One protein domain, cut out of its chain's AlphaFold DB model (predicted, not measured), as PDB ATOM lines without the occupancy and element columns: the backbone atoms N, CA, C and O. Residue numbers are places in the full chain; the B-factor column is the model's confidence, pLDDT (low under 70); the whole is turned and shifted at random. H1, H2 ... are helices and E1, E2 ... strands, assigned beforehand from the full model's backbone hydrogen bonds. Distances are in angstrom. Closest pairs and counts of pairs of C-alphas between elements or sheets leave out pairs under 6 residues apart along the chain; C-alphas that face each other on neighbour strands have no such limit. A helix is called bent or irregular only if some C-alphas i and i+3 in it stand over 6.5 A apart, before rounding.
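What this domain is: This is residues 178 to 290 of the 290 residues of an uncharacterized protein of Rosellinia necatrix (UniProt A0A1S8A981). A small three-stranded antiparallel sheet makes one end of the domain, and a body of helices makes the rest, with no helix on the sheet. In the body H1 and H2 form a helical hairpin, H4 crosses both, and short H3 packs on the first residues of H4. The printed part has 113 residues, with four named helices and then three named strands along the chain, H1 H2 H3 H4 E1 E2 E3; the sheet's order is E1 E2 E3, and the class is mostly helix. The whole is compact, with a radius of gyration of the C-alphas of 14.6 A and spans of 47 by 32 by 21 A.

Where its parts are: Start at the sheet: E1 is residues 266 to 268, E2 residues 273 to 277, 13.7 A long, and E3 residues 283 to 287, 13.6 A long, ending at C-alpha 287, (-33.334, -3.471, 99.475). Then find C-alpha 178 at (-39.632, 14.346, 91.565), where H1 begins; it runs 23.0 A to residue 193. H2, residues 196 to 217, spans 31.2 A; it has a kink of 40 degrees near residue 203 and is irregular, with C-alphas 197 and 200 8.1 A apart. H3 is residues 226 to 230, and H4, residues 243 to 257, runs 20.8 A from C-alpha 243 at (-24.620, 15.518, 86.432).

How they stand to each other: The sheet is a meander, each strand the antiparallel neighbour of the one before, and E1 and E2, like E2 and E3, form a hairpin. Look for N 268 and O 273 at 2.8 A between E1 and E2, and for N 274 and O 286 at 2.9 A between E2 and E3. H1, H2 and H3 are apart from the three strands. Outside the named strands, residues 224 to 225 form a short parallel pairing with residues 262 to 263. H4 is the hub, touching three helices. Its residues 243 to 246 touch H3, the closest C-alphas being those of Cys 230 and Pro 243, 6.0 A apart. Residues 206 to 210 of H2 touch H4, closest at the C-alphas of Val 210 and Tyr 253, 5.4 A, at a steep tilt of 69 degrees, only just short of perpendicular. Residues 185 to 189 of H1 touch H4, closest at the C-alphas of Leu 185 and Ser 245, 5.8 A. H1 and H2 touch at a shallow tilt of 21 degrees, opposite ways, closest at the C-alphas of Lys 184 and Asp 205, 5.7 A. Every O i to N i+4 pair is within hydrogen-bond range in H3 and H4, against 11 of 12 in H1 and 16 of 18 in H2.

The domain as a whole: The C-alphas farthest apart are those of Asp 197 and Arg 270, 48.9 A. The printed part has no cut, and the link from H3 to H4, residues 231 to 242, is long. The pLDDT is under 70 at residues 194 to 198 and 289 to 290.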
ATOM      1  N   SER A 178     -40.661  14.764  92.522       95.31
ATOM      2  CA  SER A 178     -39.632  14.346  91.565       95.31
ATOM      3  C   SER A 178     -39.615  15.280  90.360       95.31
ATOM      4  O   SER A 178     -38.554  15.738  89.938       95.31
ATOM      5  N   PHE A 179     -40.796  15.634  89.860       94.62
ATOM      6  CA  PHE A 179     -40.964  16.613  88.802       94.62
ATOM      7  C   PHE A 179     -40.500  18.015  89.243       94.62
ATOM      8  O   PHE A 179     -39.756  18.682  88.521       94.62
ATOM      9  N   ALA A 180     -40.874  18.465  90.445       94.81
ATOM     10  CA  ALA A 180     -40.429  19.756  90.971       94.81
ATOM     11  C   ALA A 180     -38.893  19.822  91.097       94.81
ATOM     12  O   ALA A 180     -38.284  20.842  90.754       94.81
ATOM     13  N   LEU A 181     -38.260  18.725  91.534       96.06
ATOM     14  CA  LEU A 181     -36.803  18.604  91.599       96.06
ATOM     15  C   LEU A 181     -36.171  18.637  90.203       96.06
ATOM     16  O   LEU A 181     -35.185  19.349  90.007       96.06
ATOM     17  N   GLU A 182     -36.750  17.938  89.224       95.12
ATOM     18  CA  GLU A 182     -36.300  17.998  87.829       95.12
ATOM     19  C   GLU A 182     -36.286  19.441  87.310       95.12
ATOM     20  O   GLU A 182     -35.271  19.889  86.771       95.12
ATOM     21  N   CYS A 183     -37.366  20.203  87.517       92.50
ATOM     22  CA  CYS A 183     -37.432  21.603  87.095       92.50
ATOM     23  C   CYS A 183     -36.301  22.446  87.695       92.50
ATOM     24  O   CYS A 183     -35.693  23.249  86.983       92.50
ATOM     25  N   LYS A 184     -35.987  22.251  88.980       93.31
ATOM     26  CA  LYS A 184     -34.911  22.990  89.653       93.31
ATOM     27  C   LYS A 184     -33.536  22.612  89.121       93.31
ATOM     28  O   LYS A 184     -32.750  23.497  88.791       93.31
ATOM     29  N   LEU A 185     -33.268  21.321  88.937       95.31
ATOM     30  CA  LEU A 185     -32.004  20.858  88.362       95.31
ATOM     31  C   LEU A 185     -31.809  21.360  86.922       95.31
ATOM     32  O   LEU A 185     -30.711  21.779  86.555       95.31
ATOM     33  N   ARG A 186     -32.878  21.403  86.119       92.12
ATOM     34  CA  ARG A 186     -32.839  21.968  84.760       92.12
ATOM     35  C   ARG A 186     -32.642  23.482  84.746       92.12
ATOM     36  O   ARG A 186     -31.944  23.982  83.864       92.12
ATOM     37  N   SER A 187     -33.227  24.206  85.701       90.31
ATOM     38  CA  SER A 187     -32.987  25.645  85.871       90.31
ATOM     39  C   SER A 187     -31.502  25.907  86.152       90.31
ATOM     40  O   SER A 187     -30.876  26.701  85.451       90.31
ATOM     41  N   LEU A 188     -30.889  25.127  87.053       92.25
ATOM     42  CA  LEU A 188     -29.449  25.195  87.344       92.25
ATOM     43  C   LEU A 188     -28.577  24.873  86.119       92.25
ATOM     44  O   LEU A 188     -27.587  25.564  85.862       92.25
ATOM     45  N   ASP A 189     -28.951  23.863  85.328       90.75
ATOM     46  CA  ASP A 189     -28.263  23.545  84.073       90.75
ATOM     47  C   ASP A 189     -28.338  24.695  83.062       90.75
ATOM     48  O   ASP A 189     -27.382  24.934  82.320       90.75
ATOM     49  N   ALA A 190     -29.483  25.376  82.975       87.38
ATOM     50  CA  ALA A 190     -29.684  26.498  82.067       87.38
ATOM     51  C   ALA A 190     -28.861  27.718  82.500       87.38
ATOM     52  O   ALA A 190     -28.133  28.281  81.684       87.38
ATOM     53  N   GLU A 191     -28.905  28.073  83.783       83.56
ATOM     54  CA  GLU A 191     -28.145  29.193  84.348       83.56
ATOM     55  C   GLU A 191     -26.640  28.994  84.231       83.56
ATOM     56  O   GLU A 191     -25.911  29.921  83.899       83.56
ATOM     57  N   ARG A 192     -26.147  27.764  84.412       78.69
ATOM     58  CA  ARG A 192     -24.721  27.477  84.216       78.69
ATOM     59  C   ARG A 192     -24.250  27.785  82.789       78.69
ATOM     60  O   ARG A 192     -23.084  28.120  82.596       78.69
ATOM     61  N   ARG A 193     -25.129  27.644  81.793       74.62
ATOM     62  CA  ARG A 193     -24.825  27.964  80.389       74.62
ATOM     63  C   ARG A 193     -24.943  29.462  80.093       74.62
ATOM     64  O   ARG A 193     -24.360  29.916  79.113       74.62
ATOM     65  N   ALA A 194     -25.673  30.215  80.912       68.88
ATOM     66  CA  ALA A 194     -25.999  31.618  80.690       68.88
ATOM     67  C   ALA A 194     -25.353  32.517  81.761       68.88
ATOM     68  O   ALA A 194     -25.975  32.753  82.779       68.88
ATOM     69  N   ALA A 195     -24.133  33.011  81.483       57.34
ATOM     70  CA  ALA A 195     -23.361  34.084  82.154       57.34
ATOM     71  C   ALA A 195     -23.307  34.141  83.718       57.34
ATOM     72  O   ALA A 195     -24.281  33.908  84.424       57.34
ATOM     73  N   PRO A 196     -22.162  34.524  84.321       57.09
ATOM     74  CA  PRO A 196     -21.910  34.408  85.771       57.09
ATOM     75  C   PRO A 196     -22.797  35.265  86.703       57.09
ATOM     76  O   PRO A 196     -22.803  35.021  87.910       57.09
ATOM     77  N   ASP A 197     -23.584  36.210  86.178       54.81
ATOM     78  CA  ASP A 197     -24.392  37.155  86.973       54.81
ATOM     79  C   ASP A 197     -25.679  36.537  87.569       54.81
ATOM     80  O   ASP A 197     -26.381  37.170  88.360       54.81
ATOM     81  N   GLY A 198     -25.980  35.268  87.264       59.56
ATOM     82  CA  GLY A 198     -27.141  34.520  87.776       59.56
ATOM     83  C   GLY A 198     -27.097  34.134  89.266       59.56
ATOM     84  O   GLY A 198     -27.956  33.386  89.730       59.56
ATOM     85  N   GLY A 199     -26.122  34.626  90.039       74.50
ATOM     86  CA  GLY A 199     -25.793  34.126  91.380       74.50
ATOM     87  C   GLY A 199     -26.966  34.046  92.366       74.50
ATOM     88  O   GLY A 199     -27.113  33.036  93.053       74.50
ATOM     89  N   ARG A 200     -27.840  35.065  92.420       79.94
ATOM     90  CA  ARG A 200     -28.978  35.068  93.362       79.94
ATOM     91  C   ARG A 200     -30.039  34.031  92.997       79.94
ATOM     92  O   ARG A 200     -30.522  33.333  93.881       79.94
ATOM     93  N   ARG A 201     -30.413  33.934  91.718       83.81
ATOM     94  CA  ARG A 201     -31.425  32.967  91.264       83.81
ATOM     95  C   ARG A 201     -30.903  31.539  91.412       83.81
ATOM     96  O   ARG A 201     -31.589  30.712  92.006       83.81
ATOM     97  N   ARG A 202     -29.638  31.326  91.050       89.31
ATOM     98  CA  ARG A 202     -28.926  30.065  91.248       89.31
ATOM     99  C   ARG A 202     -28.908  29.620  92.700       89.31
ATOM    100  O   ARG A 202     -29.189  28.463  92.986       89.31
ATOM    101  N   ALA A 203     -28.605  30.530  93.625       90.88
ATOM    102  CA  ALA A 203     -28.607  30.223  95.053       90.88
ATOM    103  C   ALA A 203     -29.999  29.792  95.549       90.88
ATOM    104  O   ALA A 203     -30.101  28.850  96.333       90.88
ATOM    105  N   LEU A 204     -31.063  30.438  95.062       91.75
ATOM    106  CA  LEU A 204     -32.441  30.062  95.391       91.75
ATOM    107  C   LEU A 204     -32.804  28.690  94.807       91.75
ATOM    108  O   LEU A 204     -33.354  27.859  95.522       91.75
ATOM    109  N   ASP A 205     -32.456  28.422  93.547       93.94
ATOM    110  CA  ASP A 205     -32.731  27.127  92.915       93.94
ATOM    111  C   ASP A 205     -31.952  25.979  93.574       93.94
ATOM    112  O   ASP A 205     -32.497  24.888  93.740       93.94
ATOM    113  N   VAL A 206     -30.716  26.229  94.018       96.12
ATOM    114  CA  VAL A 206     -29.940  25.289  94.839       96.12
ATOM    115  C   VAL A 206     -30.641  25.011  96.170       96.12
ATOM    116  O   VAL A 206     -30.832  23.847  96.516       96.12
ATOM    117  N   ALA A 207     -31.032  26.051  96.916       96.44
ATOM    118  CA  ALA A 207     -31.685  25.891  98.217       96.44
ATOM    119  C   ALA A 207     -33.012  25.121  98.101       96.44
ATOM    120  O   ALA A 207     -33.285  24.214  98.889       96.44
ATOM    121  N   ASP A 208     -33.801  25.432  97.072       96.38
ATOM    122  CA  ASP A 208     -35.054  24.743  96.771       96.38
ATOM    123  C   ASP A 208     -34.822  23.272  96.398       96.38
ATOM    124  O   ASP A 208     -35.522  22.390  96.896       96.38
ATOM    125  N   ALA A 209     -33.817  22.982  95.564       97.38
ATOM    126  CA  ALA A 209     -33.466  21.612  95.197       97.38
ATOM    127  C   ALA A 209     -32.993  20.789  96.407       97.38
ATOM    128  O   ALA A 209     -33.388  19.634  96.550       97.38
ATOM    129  N   VAL A 210     -32.202  21.377  97.313       97.81
ATOM    130  CA  VAL A 210     -31.787  20.728  98.571       97.81
ATOM    131  C   VAL A 210     -33.004  20.373  99.428       97.81
ATOM    132  O   VAL A 210     -33.092  19.254  99.945       97.81
ATOM    133  N   ALA A 211     -33.970  21.284  99.545       97.06
ATOM    134  CA  ALA A 211     -35.185  21.027 100.304       97.06
ATOM    135  C   ALA A 211     -36.067  19.943  99.660       97.06
ATOM    136  O   ALA A 211     -36.582  19.073 100.362       97.06
ATOM    137  N   LEU A 212     -36.164  19.924  98.328       97.19
ATOM    138  CA  LEU A 212     -36.853  18.870  97.579       97.19
ATOM    139  C   LEU A 212     -36.182  17.504  97.751       97.19
ATOM    140  O   LEU A 212     -36.876  16.518  97.982       97.19
ATOM    141  N   VAL A 213     -34.845  17.432  97.726       97.44
ATOM    142  CA  VAL A 213     -34.106  16.197  98.047       97.44
ATOM    143  C   VAL A 213     -34.444  15.728  99.462       97.44
ATOM    144  O   VAL A 213     -34.691  14.543  99.676       97.44
ATOM    145  N   ARG A 214     -34.507  16.642 100.439       95.62
ATOM    146  CA  ARG A 214     -34.877  16.300 101.823       95.62
ATOM    147  C   ARG A 214     -36.300  15.747 101.901       95.62
ATOM    148  O   ARG A 214     -36.511  14.747 102.582       95.62
ATOM    149  N   ALA A 215     -37.241  16.370 101.200       94.81
ATOM    150  CA  ALA A 215     -38.634  15.945 101.165       94.81
ATOM    151  C   ALA A 215     -38.806  14.580 100.477       94.81
ATOM    152  O   ALA A 215     -39.441  13.696 101.041       94.81
ATOM    153  N   LEU A 216     -38.164  14.363  99.324       94.62
ATOM    154  CA  LEU A 216     -38.183  13.092  98.585       94.62
ATOM    155  C   LEU A 216     -37.518  11.942  99.338       94.62
ATOM    156  O   LEU A 216     -37.895  10.783  99.161       94.62
ATOM    157  N   ARG A 217     -36.527  12.241 100.184       92.94
ATOM    158  CA  ARG A 217     -35.999  11.240 101.108       92.94
ATOM    159  C   ARG A 217     -37.069  10.789 102.094       92.94
ATOM    160  O   ARG A 217     -37.045   9.626 102.447       92.94
ATOM    161  N   GLY A 218     -38.004  11.640 102.522       82.44
ATOM    162  CA  GLY A 218     -39.192  11.218 103.281       82.44
ATOM    163  C   GLY A 218     -38.899  10.411 104.554       82.44
ATOM    164  O   GLY A 218     -39.687   9.546 104.918       82.44
ATOM    165  N   GLY A 219     -37.745  10.632 105.195       75.44
ATOM    166  CA  GLY A 219     -37.292   9.840 106.346       75.44
ATOM    167  C   GLY A 219     -36.599   8.515 106.003       75.44
ATOM    168  O   GLY A 219     -36.238   7.789 106.919       75.44
ATOM    169  N   ARG A 220     -36.372   8.202 104.720       82.00
ATOM    170  CA  ARG A 220     -35.538   7.074 104.280       82.00
ATOM    171  C   ARG A 220     -34.143   7.174 104.894       82.00
ATOM    172  O   ARG A 220     -33.478   8.215 104.807       82.00
ATOM    173  N   ASP A 221     -33.670   6.036 105.386       82.94
ATOM    174  CA  ASP A 221     -32.324   5.894 105.943       82.94
ATOM    175  C   ASP A 221     -31.227   5.986 104.877       82.94
ATOM    176  O   ASP A 221     -30.060   6.172 105.205       82.94
ATOM    177  N   HIS A 222     -31.590   5.918 103.590       89.00
ATOM    178  CA  HIS A 222     -30.647   6.016 102.482       89.00
ATOM    179  C   HIS A 222     -30.811   7.319 101.662       89.00
ATOM    180  O   HIS A 222     -31.902   7.906 101.603       89.00
ATOM    181  N   PRO A 223     -29.738   7.796 101.001       95.44
ATOM    182  CA  PRO A 223     -29.785   8.933 100.080       95.44
ATOM    183  C   PRO A 223     -30.590   8.627  98.802       95.44
ATOM    184  O   PRO A 223     -31.016   7.496  98.562       95.44
ATOM    185  N   LEU A 224     -30.779   9.629  97.940       96.12
ATOM    186  CA  LEU A 224     -31.292   9.424  96.582       96.12
ATOM    187  C   LEU A 224     -30.173   8.969  95.631       96.12
ATOM    188  O   LEU A 224     -29.010   9.343  95.785       96.12
ATOM    189  N   CYS A 225     -30.534   8.193  94.611       95.31
ATOM    190  CA  CYS A 225     -29.600   7.731  93.588       95.31
ATOM    191  C   CYS A 225     -29.292   8.846  92.578       95.31
ATOM    192  O   CYS A 225     -30.183   9.289  91.849       95.31
ATOM    193  N   LYS A 226     -28.022   9.247  92.464       96.88
ATOM    194  CA  LYS A 226     -27.561  10.257  91.500       96.88
ATOM    195  C   LYS A 226     -27.912   9.887  90.061       96.88
ATOM    196  O   LYS A 226     -28.456  10.715  89.336       96.88
ATOM    197  N   ARG A 227     -27.684   8.631  89.659       95.50
ATOM    198  CA  ARG A 227     -28.045   8.146  88.317       95.50
ATOM    199  C   ARG A 227     -29.540   8.290  88.030       95.50
ATOM    200  O   ARG A 227     -29.896   8.665  86.920       95.50
ATOM    201  N   ALA A 228     -30.398   8.024  89.018       94.19
ATOM    202  CA  ALA A 228     -31.842   8.197  88.865       94.19
ATOM    203  C   ALA A 228     -32.212   9.675  88.672       94.19
ATOM    204  O   ALA A 228     -32.998   9.988  87.785       94.19
ATOM    205  N   LEU A 229     -31.591  10.590  89.428       96.44
ATOM    206  CA  LEU A 229     -31.808  12.033  89.262       96.44
ATOM    207  C   LEU A 229     -31.332  12.547  87.895       96.44
ATOM    208  O   LEU A 229     -32.032  13.328  87.257       96.44
ATOM    209  N   CYS A 230     -30.180  12.079  87.404       96.12
ATOM    210  CA  CYS A 230     -29.687  12.416  86.063       96.12
ATOM    211  C   CYS A 230     -30.616  11.910  84.940       96.12
ATOM    212  O   CYS A 230     -30.643  12.489  83.853       96.12
ATOM    213  N   ALA A 231     -31.363  10.832  85.196       94.81
ATOM    214  CA  ALA A 231     -32.284  10.211  84.248       94.81
ATOM    215  C   ALA A 231     -33.704  10.807  84.270       94.81
ATOM    216  O   ALA A 231     -34.546  10.354  83.494       94.81
ATOM    217  N   LEU A 232     -33.985  11.796  85.129       94.12
ATOM    218  CA  LEU A 232     -35.289  12.459  85.172       94.12
ATOM    219  C   LEU A 232     -35.618  13.112  83.818       94.12
ATOM    220  O   LEU A 232     -34.845  13.914  83.287       94.12
ATOM    221  N   ASP A 233     -36.782  12.755  83.277       92.62
ATOM    222  CA  ASP A 233     -37.362  13.333  82.061       92.62
ATOM    223  C   ASP A 233     -38.898  13.276  82.106       92.62
ATOM    224  O   ASP A 233     -39.571  12.872  81.157       92.62
ATOM    225  N   LEU A 234     -39.475  13.658  83.247       90.00
ATOM    226  CA  LEU A 234     -40.909  13.588  83.533       90.00
ATOM    227  C   LEU A 234     -41.738  14.538  82.658       90.00
ATOM    228  O   LEU A 234     -42.940  14.331  82.509       90.00
ATOM    229  N   ASN A 235     -41.106  15.547  82.052       86.31
ATOM    230  CA  ASN A 235     -41.725  16.412  81.043       86.31
ATOM    231  C   ASN A 235     -41.392  16.009  79.591       86.31
ATOM    232  O   ASN A 235     -41.772  16.704  78.646       86.31
ATOM    233  N   ARG A 236     -40.653  14.908  79.395       86.31
ATOM    234  CA  ARG A 236     -40.213  14.395  78.087       86.31
ATOM    235  C   ARG A 236     -39.508  15.441  77.221       86.31
ATOM    236  O   ARG A 236     -39.808  15.595  76.033       86.31
ATOM    237  N   HIS A 237     -38.571  16.170  77.819       78.81
ATOM    238  CA  HIS A 237     -37.689  17.084  77.101       78.81
ATOM    239  C   HIS A 237     -36.688  16.343  76.203       78.81
ATOM    240  O   HIS A 237     -36.066  16.986  75.352       78.81
ATOM    241  N   GLY A 238     -36.489  15.033  76.404       81.94
ATOM    242  CA  GLY A 238     -35.533  14.224  75.645       81.94
ATOM    243  C   GLY A 238     -34.078  14.602  75.924       81.94
ATOM    244  O   GLY A 238     -33.183  14.269  75.149       81.94
ATOM    245  N   ARG A 239     -33.831  15.343  77.011       82.44
ATOM    246  CA  ARG A 239     -32.498  15.765  77.444       82.44
ATOM    247  C   ARG A 239     -32.311  15.373  78.905       82.44
ATOM    248  O   ARG A 239     -33.137  15.788  79.718       82.44
ATOM    249  N   PRO A 240     -31.251  14.630  79.258       86.44
ATOM    250  CA  PRO A 240     -31.000  14.269  80.646       86.44
ATOM    251  C   PRO A 240     -30.675  15.509  81.479       86.44
ATOM    252  O   PRO A 240     -30.246  16.544  80.950       86.44
ATOM    253  N   VAL A 241     -30.866  15.390  82.788       93.56
ATOM    254  CA  VAL A 241     -30.379  16.376  83.752       93.56
ATOM    255  C   VAL A 241     -28.853  16.284  83.829       93.56
ATOM    256  O   VAL A 241     -28.275  15.196  83.859       93.56
ATOM    257  N   GLY A 242     -28.181  17.432  83.840       94.00
ATOM    258  CA  GLY A 242     -26.731  17.520  83.886       94.00
ATOM    259  C   GLY A 242     -26.165  17.010  85.219       94.00
ATOM    260  O   GLY A 242     -26.572  17.491  86.280       94.00
ATOM    261  N   PRO A 243     -25.162  16.108  85.205       95.69
ATOM    262  CA  PRO A 243     -24.620  15.518  86.432       95.69
ATOM    263  C   PRO A 243     -24.033  16.563  87.382       95.69
ATOM    264  O   PRO A 243     -24.140  16.423  88.591       95.69
ATOM    265  N   ALA A 244     -23.488  17.656  86.850       95.31
ATOM    266  CA  ALA A 244     -22.910  18.718  87.661       95.31
ATOM    267  C   ALA A 244     -23.937  19.505  88.492       95.31
ATOM    268  O   ALA A 244     -23.593  19.998  89.563       95.31
ATOM    269  N   SER A 245     -25.177  19.647  88.014       95.75
ATOM    270  CA  SER A 245     -26.245  20.274  88.804       95.75
ATOM    271  C   SER A 245     -26.684  19.347  89.932       95.75
ATOM    272  O   SER A 245     -26.903  19.803  91.051       95.75
ATOM    273  N   VAL A 246     -26.713  18.034  89.672       97.94
ATOM    274  CA  VAL A 246     -26.951  17.022  90.709       97.94
ATOM    275  C   VAL A 246     -25.819  17.013  91.742       97.94
ATOM    276  O   VAL A 246     -26.098  17.022  92.935       97.94
ATOM    277  N   ASP A 247     -24.558  17.071  91.305       97.81
ATOM    278  CA  ASP A 247     -23.386  17.128  92.187       97.81
ATOM    279  C   ASP A 247     -23.374  18.388  93.058       97.81
ATOM    280  O   ASP A 247     -23.081  18.315  94.250       97.81
ATOM    281  N   LEU A 248     -23.743  19.540  92.489       97.19
ATOM    282  CA  LEU A 248     -23.880  20.786  93.240       97.19
ATOM    283  C   LEU A 248     -24.917  20.649  94.360       97.19
ATOM    284  O   LEU A 248     -24.632  20.991  95.505       97.19
ATOM    285  N   VAL A 249     -26.103  20.125  94.046       98.12
ATOM    286  CA  VAL A 249     -27.167  19.919  95.039       98.12
ATOM    287  C   VAL A 249     -26.754  18.877  96.080       98.12
ATOM    288  O   VAL A 249     -27.009  19.075  97.265       98.12
ATOM    289  N   ALA A 250     -26.075  17.800  95.674       98.12
ATOM    290  CA  ALA A 250     -25.553  16.782  96.584       98.12
ATOM    291  C   ALA A 250     -24.554  17.377  97.589       98.12
ATOM    292  O   ALA A 250     -24.658  17.133  98.795       98.12
ATOM    293  N   TRP A 251     -23.618  18.194  97.099       97.81
ATOM    294  CA  TRP A 251     -22.628  18.877  97.926       97.81
ATOM    295  C   TRP A 251     -23.281  19.870  98.892       97.81
ATOM    296  O   TRP A 251     -22.972  19.866 100.084       97.81
ATOM    297  N   GLU A 252     -24.224  20.681  98.410       98.00
ATOM    298  CA  GLU A 252     -24.940  21.650  99.246       98.00
ATOM    299  C   GLU A 252     -25.805  20.972 100.303       98.00
ATOM    300  O   GLU A 252     -25.838  21.415 101.452       98.00
ATOM    301  N   TYR A 253     -26.439  19.851  99.961       97.75
ATOM    302  CA  TYR A 253     -27.173  19.039 100.921       97.75
ATOM    303  C   TYR A 253     -26.248  18.532 102.034       97.75
ATOM    304  O   TYR A 253     -26.561  18.688 103.217       97.75
ATOM    305  N   LEU A 254     -25.091  17.964 101.671       97.25
ATOM    306  CA  LEU A 254     -24.098  17.493 102.637       97.25
ATOM    307  C   LEU A 254     -23.609  18.634 103.531       97.25
ATOM    308  O   LEU A 254     -23.544  18.489 104.754       97.25
ATOM    309  N   ARG A 255     -23.312  19.794 102.941       97.31
ATOM    310  CA  ARG A 255     -22.890  20.984 103.680       97.31
ATOM    311  C   ARG A 255     -23.967  21.439 104.665       97.31
ATOM    312  O   ARG A 255     -23.635  21.704 105.818       97.31
ATOM    313  N   ALA A 256     -25.226  21.519 104.238       95.62
ATOM    314  CA  ALA A 256     -26.325  22.051 105.040       95.62
ATOM    315  C   ALA A 256     -26.795  21.091 106.145       95.62
ATOM    316  O   ALA A 256     -27.144  21.533 107.236       95.62
ATOM    317  N   HIS A 257     -26.795  19.782 105.879       94.06
ATOM    318  CA  HIS A 257     -27.403  18.784 106.763       94.06
ATOM    319  C   HIS A 257     -26.411  17.822 107.418       94.06
ATOM    320  O   HIS A 257     -26.830  17.030 108.257       94.06
ATOM    321  N   ARG A 258     -25.120  17.876 107.057       94.69
ATOM    322  CA  ARG A 258     -24.076  16.947 107.540       94.69
ATOM    323  C   ARG A 258     -24.431  15.470 107.308       94.69
ATOM    324  O   ARG A 258     -24.050  14.605 108.083       94.69
ATOM    325  N   GLN A 259     -25.179  15.198 106.242       93.88
ATOM    326  CA  GLN A 259     -25.629  13.867 105.831       93.88
ATOM    327  C   GLN A 259     -25.631  13.782 104.306       93.88
ATOM    328  O   GLN A 259     -25.872  14.784 103.634       93.88
ATOM    329  N   GLN A 260     -25.421  12.594 103.741       95.69
ATOM    330  CA  GLN A 260     -25.543  12.393 102.296       95.69
ATOM    331  C   GLN A 260     -27.019  12.420 101.869       95.69
ATOM    332  O   GLN A 260     -27.831  11.613 102.318       95.69
ATOM    333  N   GLY A 261     -27.376  13.363 100.992       96.12
ATOM    334  CA  GLY A 261     -28.722  13.457 100.411       96.12
ATOM    335  C   GLY A 261     -28.850  12.768  99.057       96.12
ATOM    336  O   GLY A 261     -29.911  12.245  98.725       96.12
ATOM    337  N   VAL A 262     -27.755  12.737  98.299       97.62
ATOM    338  CA  VAL A 262     -27.651  12.138  96.967       97.62
ATOM    339  C   VAL A 262     -26.284  11.468  96.852       97.62
ATOM    340  O   VAL A 262     -25.285  12.074  97.234       97.62
ATOM    341  N   VAL A 263     -26.232  10.241  96.332       97.06
ATOM    342  CA  VAL A 263     -24.986   9.471  96.155       97.06
ATOM    343  C   VAL A 263     -25.011   8.654  94.868       97.06
ATOM    344  O   VAL A 263     -26.078   8.373  94.313       97.06
ATOM    345  N   GLU A 264     -23.836   8.238  94.405       96.38
ATOM    346  CA  GLU A 264     -23.746   7.162  93.420       96.38
ATOM    347  C   GLU A 264     -24.152   5.839  94.072       96.38
ATOM    348  O   GLU A 264     -23.695   5.504  95.165       96.38
ATOM    349  N   MET A 265     -25.025   5.092  93.398       94.88
ATOM    350  CA  MET A 265     -25.515   3.800  93.869       94.88
ATOM    351  C   MET A 265     -25.284   2.735  92.808       94.88
ATOM    352  O   MET A 265     -25.564   2.950  91.626       94.88
ATOM    353  N   ALA A 266     -24.833   1.565  93.245       93.62
ATOM    354  CA  ALA A 266     -24.703   0.384  92.408       93.62
ATOM    355  C   ALA A 266     -25.772  -0.645  92.789       93.62
ATOM    356  O   ALA A 266     -26.078  -0.826  93.966       93.62
ATOM    357  N   TRP A 267     -26.342  -1.321  91.792       92.69
ATOM    358  CA  TRP A 267     -27.175  -2.498  92.024       92.69
ATOM    359  C   TRP A 267     -26.274  -3.727  92.172       92.69
ATOM    360  O   TRP A 267     -25.461  -4.010  91.293       92.69
ATOM    361  N   ASP A 268     -26.410  -4.444  93.281       91.19
ATOM    362  CA  ASP A 268     -25.765  -5.729  93.531       91.19
ATOM    363  C   ASP A 268     -26.728  -6.844  93.104       91.19
ATOM    364  O   ASP A 268     -27.629  -7.225  93.853       91.19
ATOM    365  N   GLU A 269     -26.548  -7.367  91.887       90.75
ATOM    366  CA  GLU A 269     -27.403  -8.421  91.318       90.75
ATOM    367  C   GLU A 269     -27.425  -9.695  92.160       90.75
ATOM    368  O   GLU A 269     -28.450 -10.366  92.240       90.75
ATOM    369  N   ARG A 270     -26.310 -10.033  92.821       91.12
ATOM    370  CA  ARG A 270     -26.217 -11.262  93.621       91.12
ATOM    371  C   ARG A 270     -27.063 -11.181  94.883       91.12
ATOM    372  O   ARG A 270     -27.494 -12.209  95.394       91.12
ATOM    373  N   ARG A 271     -27.241  -9.971  95.411       87.81
ATOM    374  CA  ARG A 271     -27.968  -9.708  96.657       87.81
ATOM    375  C   ARG A 271     -29.317  -9.034  96.432       87.81
ATOM    376  O   ARG A 271     -30.037  -8.816  97.401       87.81
ATOM    377  N   CYS A 272     -29.649  -8.718  95.180       91.38
ATOM    378  CA  CYS A 272     -30.848  -7.988  94.783       91.38
ATOM    379  C   CYS A 272     -31.060  -6.709  95.615       91.38
ATOM    380  O   CYS A 272     -32.158  -6.445  96.109       91.38
ATOM    381  N   CYS A 273     -29.994  -5.931  95.816       92.06
ATOM    382  CA  CYS A 273     -30.025  -4.731  96.649       92.06
ATOM    383  C   CYS A 273     -29.217  -3.587  96.034       92.06
ATOM    384  O   CYS A 273     -28.288  -3.815  95.260       92.06
ATOM    385  N   PHE A 274     -29.517  -2.353  96.428       93.06
ATOM    386  CA  PHE A 274     -28.647  -1.220  96.133       93.06
ATOM    387  C   PHE A 274     -27.549  -1.096  97.188       93.06
ATOM    388  O   PHE A 274     -27.746  -1.443  98.354       93.06
ATOM    389  N   ALA A 275     -26.395  -0.586  96.768       94.69
ATOM    390  CA  ALA A 275     -25.261  -0.312  97.631       94.69
ATOM    391  C   ALA A 275     -24.642   1.056  97.325       94.69
ATOM    392  O   ALA A 275     -24.607   1.479  96.166       94.69
ATOM    393  N   TYR A 276     -24.138   1.727  98.360       95.69
ATOM    394  CA  TYR A 276     -23.382   2.976  98.253       95.69
ATOM    395  C   TYR A 276     -22.338   3.074  99.369       95.69
ATOM    396  O   TYR A 276     -22.415   2.351 100.361       95.69
ATOM    397  N   THR A 277     -21.363   3.963  99.196       96.12
ATOM    398  CA  THR A 277     -20.352   4.263 100.216       96.12
ATOM    399  C   THR A 277     -20.792   5.464 101.049       96.12
ATOM    400  O   THR A 277     -21.080   6.525 100.483       96.12
ATOM    401  N   ASP A 278     -20.865   5.295 102.368       95.06
ATOM    402  CA  ASP A 278     -21.236   6.368 103.293       95.06
ATOM    403  C   ASP A 278     -20.096   7.380 103.534       95.06
ATOM    404  O   ASP A 278     -19.117   7.432 102.783       95.06
ATOM    405  N   LEU A 279     -20.254   8.264 104.525       93.19
ATOM    406  CA  LEU A 279     -19.265   9.304 104.834       93.19
ATOM    407  C   LEU A 279     -18.020   8.741 105.526       93.19
ATOM    408  O   LEU A 279     -16.947   9.339 105.435       93.19
ATOM    409  N   GLU A 280     -18.164   7.601 106.189       94.56
ATOM    410  CA  GLU A 280     -17.120   6.865 106.888       94.56
ATOM    411  C   GLU A 280     -16.310   5.971 105.934       94.56
ATOM    412  O   GLU A 280     -15.237   5.490 106.296       94.56
ATOM    413  N   GLY A 281     -16.778   5.799 104.694       93.38
ATOM    414  CA  GLY A 281     -16.156   4.929 103.699       93.38
ATOM    415  C   GLY A 281     -16.691   3.496 103.732       93.38
ATOM    416  O   GLY A 281     -16.180   2.638 103.009       93.38
ATOM    417  N   GLU A 282     -17.727   3.235 104.526       94.75
ATOM    418  CA  GLU A 282     -18.335   1.925 104.681       94.75
ATOM    419  C   GLU A 282     -19.376   1.662 103.589       94.75
ATOM    420  O   GLU A 282     -20.057   2.554 103.072       94.75
ATOM    421  N   LEU A 283     -19.487   0.394 103.193       94.56
ATOM    422  CA  LEU A 283     -20.411  -0.030 102.146       94.56
ATOM    423  C   LEU A 283     -21.786  -0.348 102.741       94.56
ATOM    424  O   LEU A 283     -22.027  -1.458 103.230       94.56
ATOM    425  N   VAL A 284     -22.710   0.596 102.609       95.19
ATOM    426  CA  VAL A 284     -24.102   0.464 103.045       95.19
ATOM    427  C   VAL A 284     -24.930  -0.219 101.961       95.19
ATOM    428  O   VAL A 284     -24.752   0.033 100.768       95.19
ATOM    429  N   ARG A 285     -25.848  -1.104 102.366       93.44
ATOM    430  CA  ARG A 285     -26.765  -1.826 101.472       93.44
ATOM    431  C   ARG A 285     -28.202  -1.681 101.936       93.44
ATOM    432  O   ARG A 285     -28.466  -1.740 103.133       93.44
ATOM    433  N   PHE A 286     -29.124  -1.572 100.989       89.44
ATOM    434  CA  PHE A 286     -30.554  -1.496 101.271       89.44
ATOM    435  C   PHE A 286     -31.362  -2.175 100.152       89.44
ATOM    436  O   PHE A 286     -30.915  -2.208  98.999       89.44
ATOM    437  N   PRO A 287     -32.523  -2.775 100.468       86.12
ATOM    438  CA  PRO A 287     -33.334  -3.471  99.475       86.12
ATOM    439  C   PRO A 287     -33.797  -2.514  98.371       86.12
ATOM    440  O   PRO A 287     -34.042  -1.333  98.620       86.12
ATOM    441  N   GLY A 288     -33.944  -3.025  97.146       70.12
ATOM    442  CA  GLY A 288     -34.613  -2.286  96.078       70.12
ATOM    443  C   GLY A 288     -36.088  -2.109  96.416       70.12
ATOM    444  O   GLY A 288     -36.879  -3.018  96.186       70.12
ATOM    445  N   GLY A 289     -36.451  -0.967  96.999       58.47
ATOM    446  CA  GLY A 289     -37.845  -0.545  97.096       58.47
ATOM    447  C   GLY A 289     -38.339  -0.126  95.713       58.47
ATOM    448  O   GLY A 289     -37.671   0.677  95.059       58.47
ATOM    449  N   GLY A 290     -39.449  -0.722  95.271       38.47
ATOM    450  CA  GLY A 290     -40.200  -0.276  94.092       38.47
ATOM    451  C   GLY A 290     -40.830   1.095  94.290       38.47
ATOM    452  O   GLY A 290     -41.056   1.479  95.461       38.47
TER     453      GLY A 290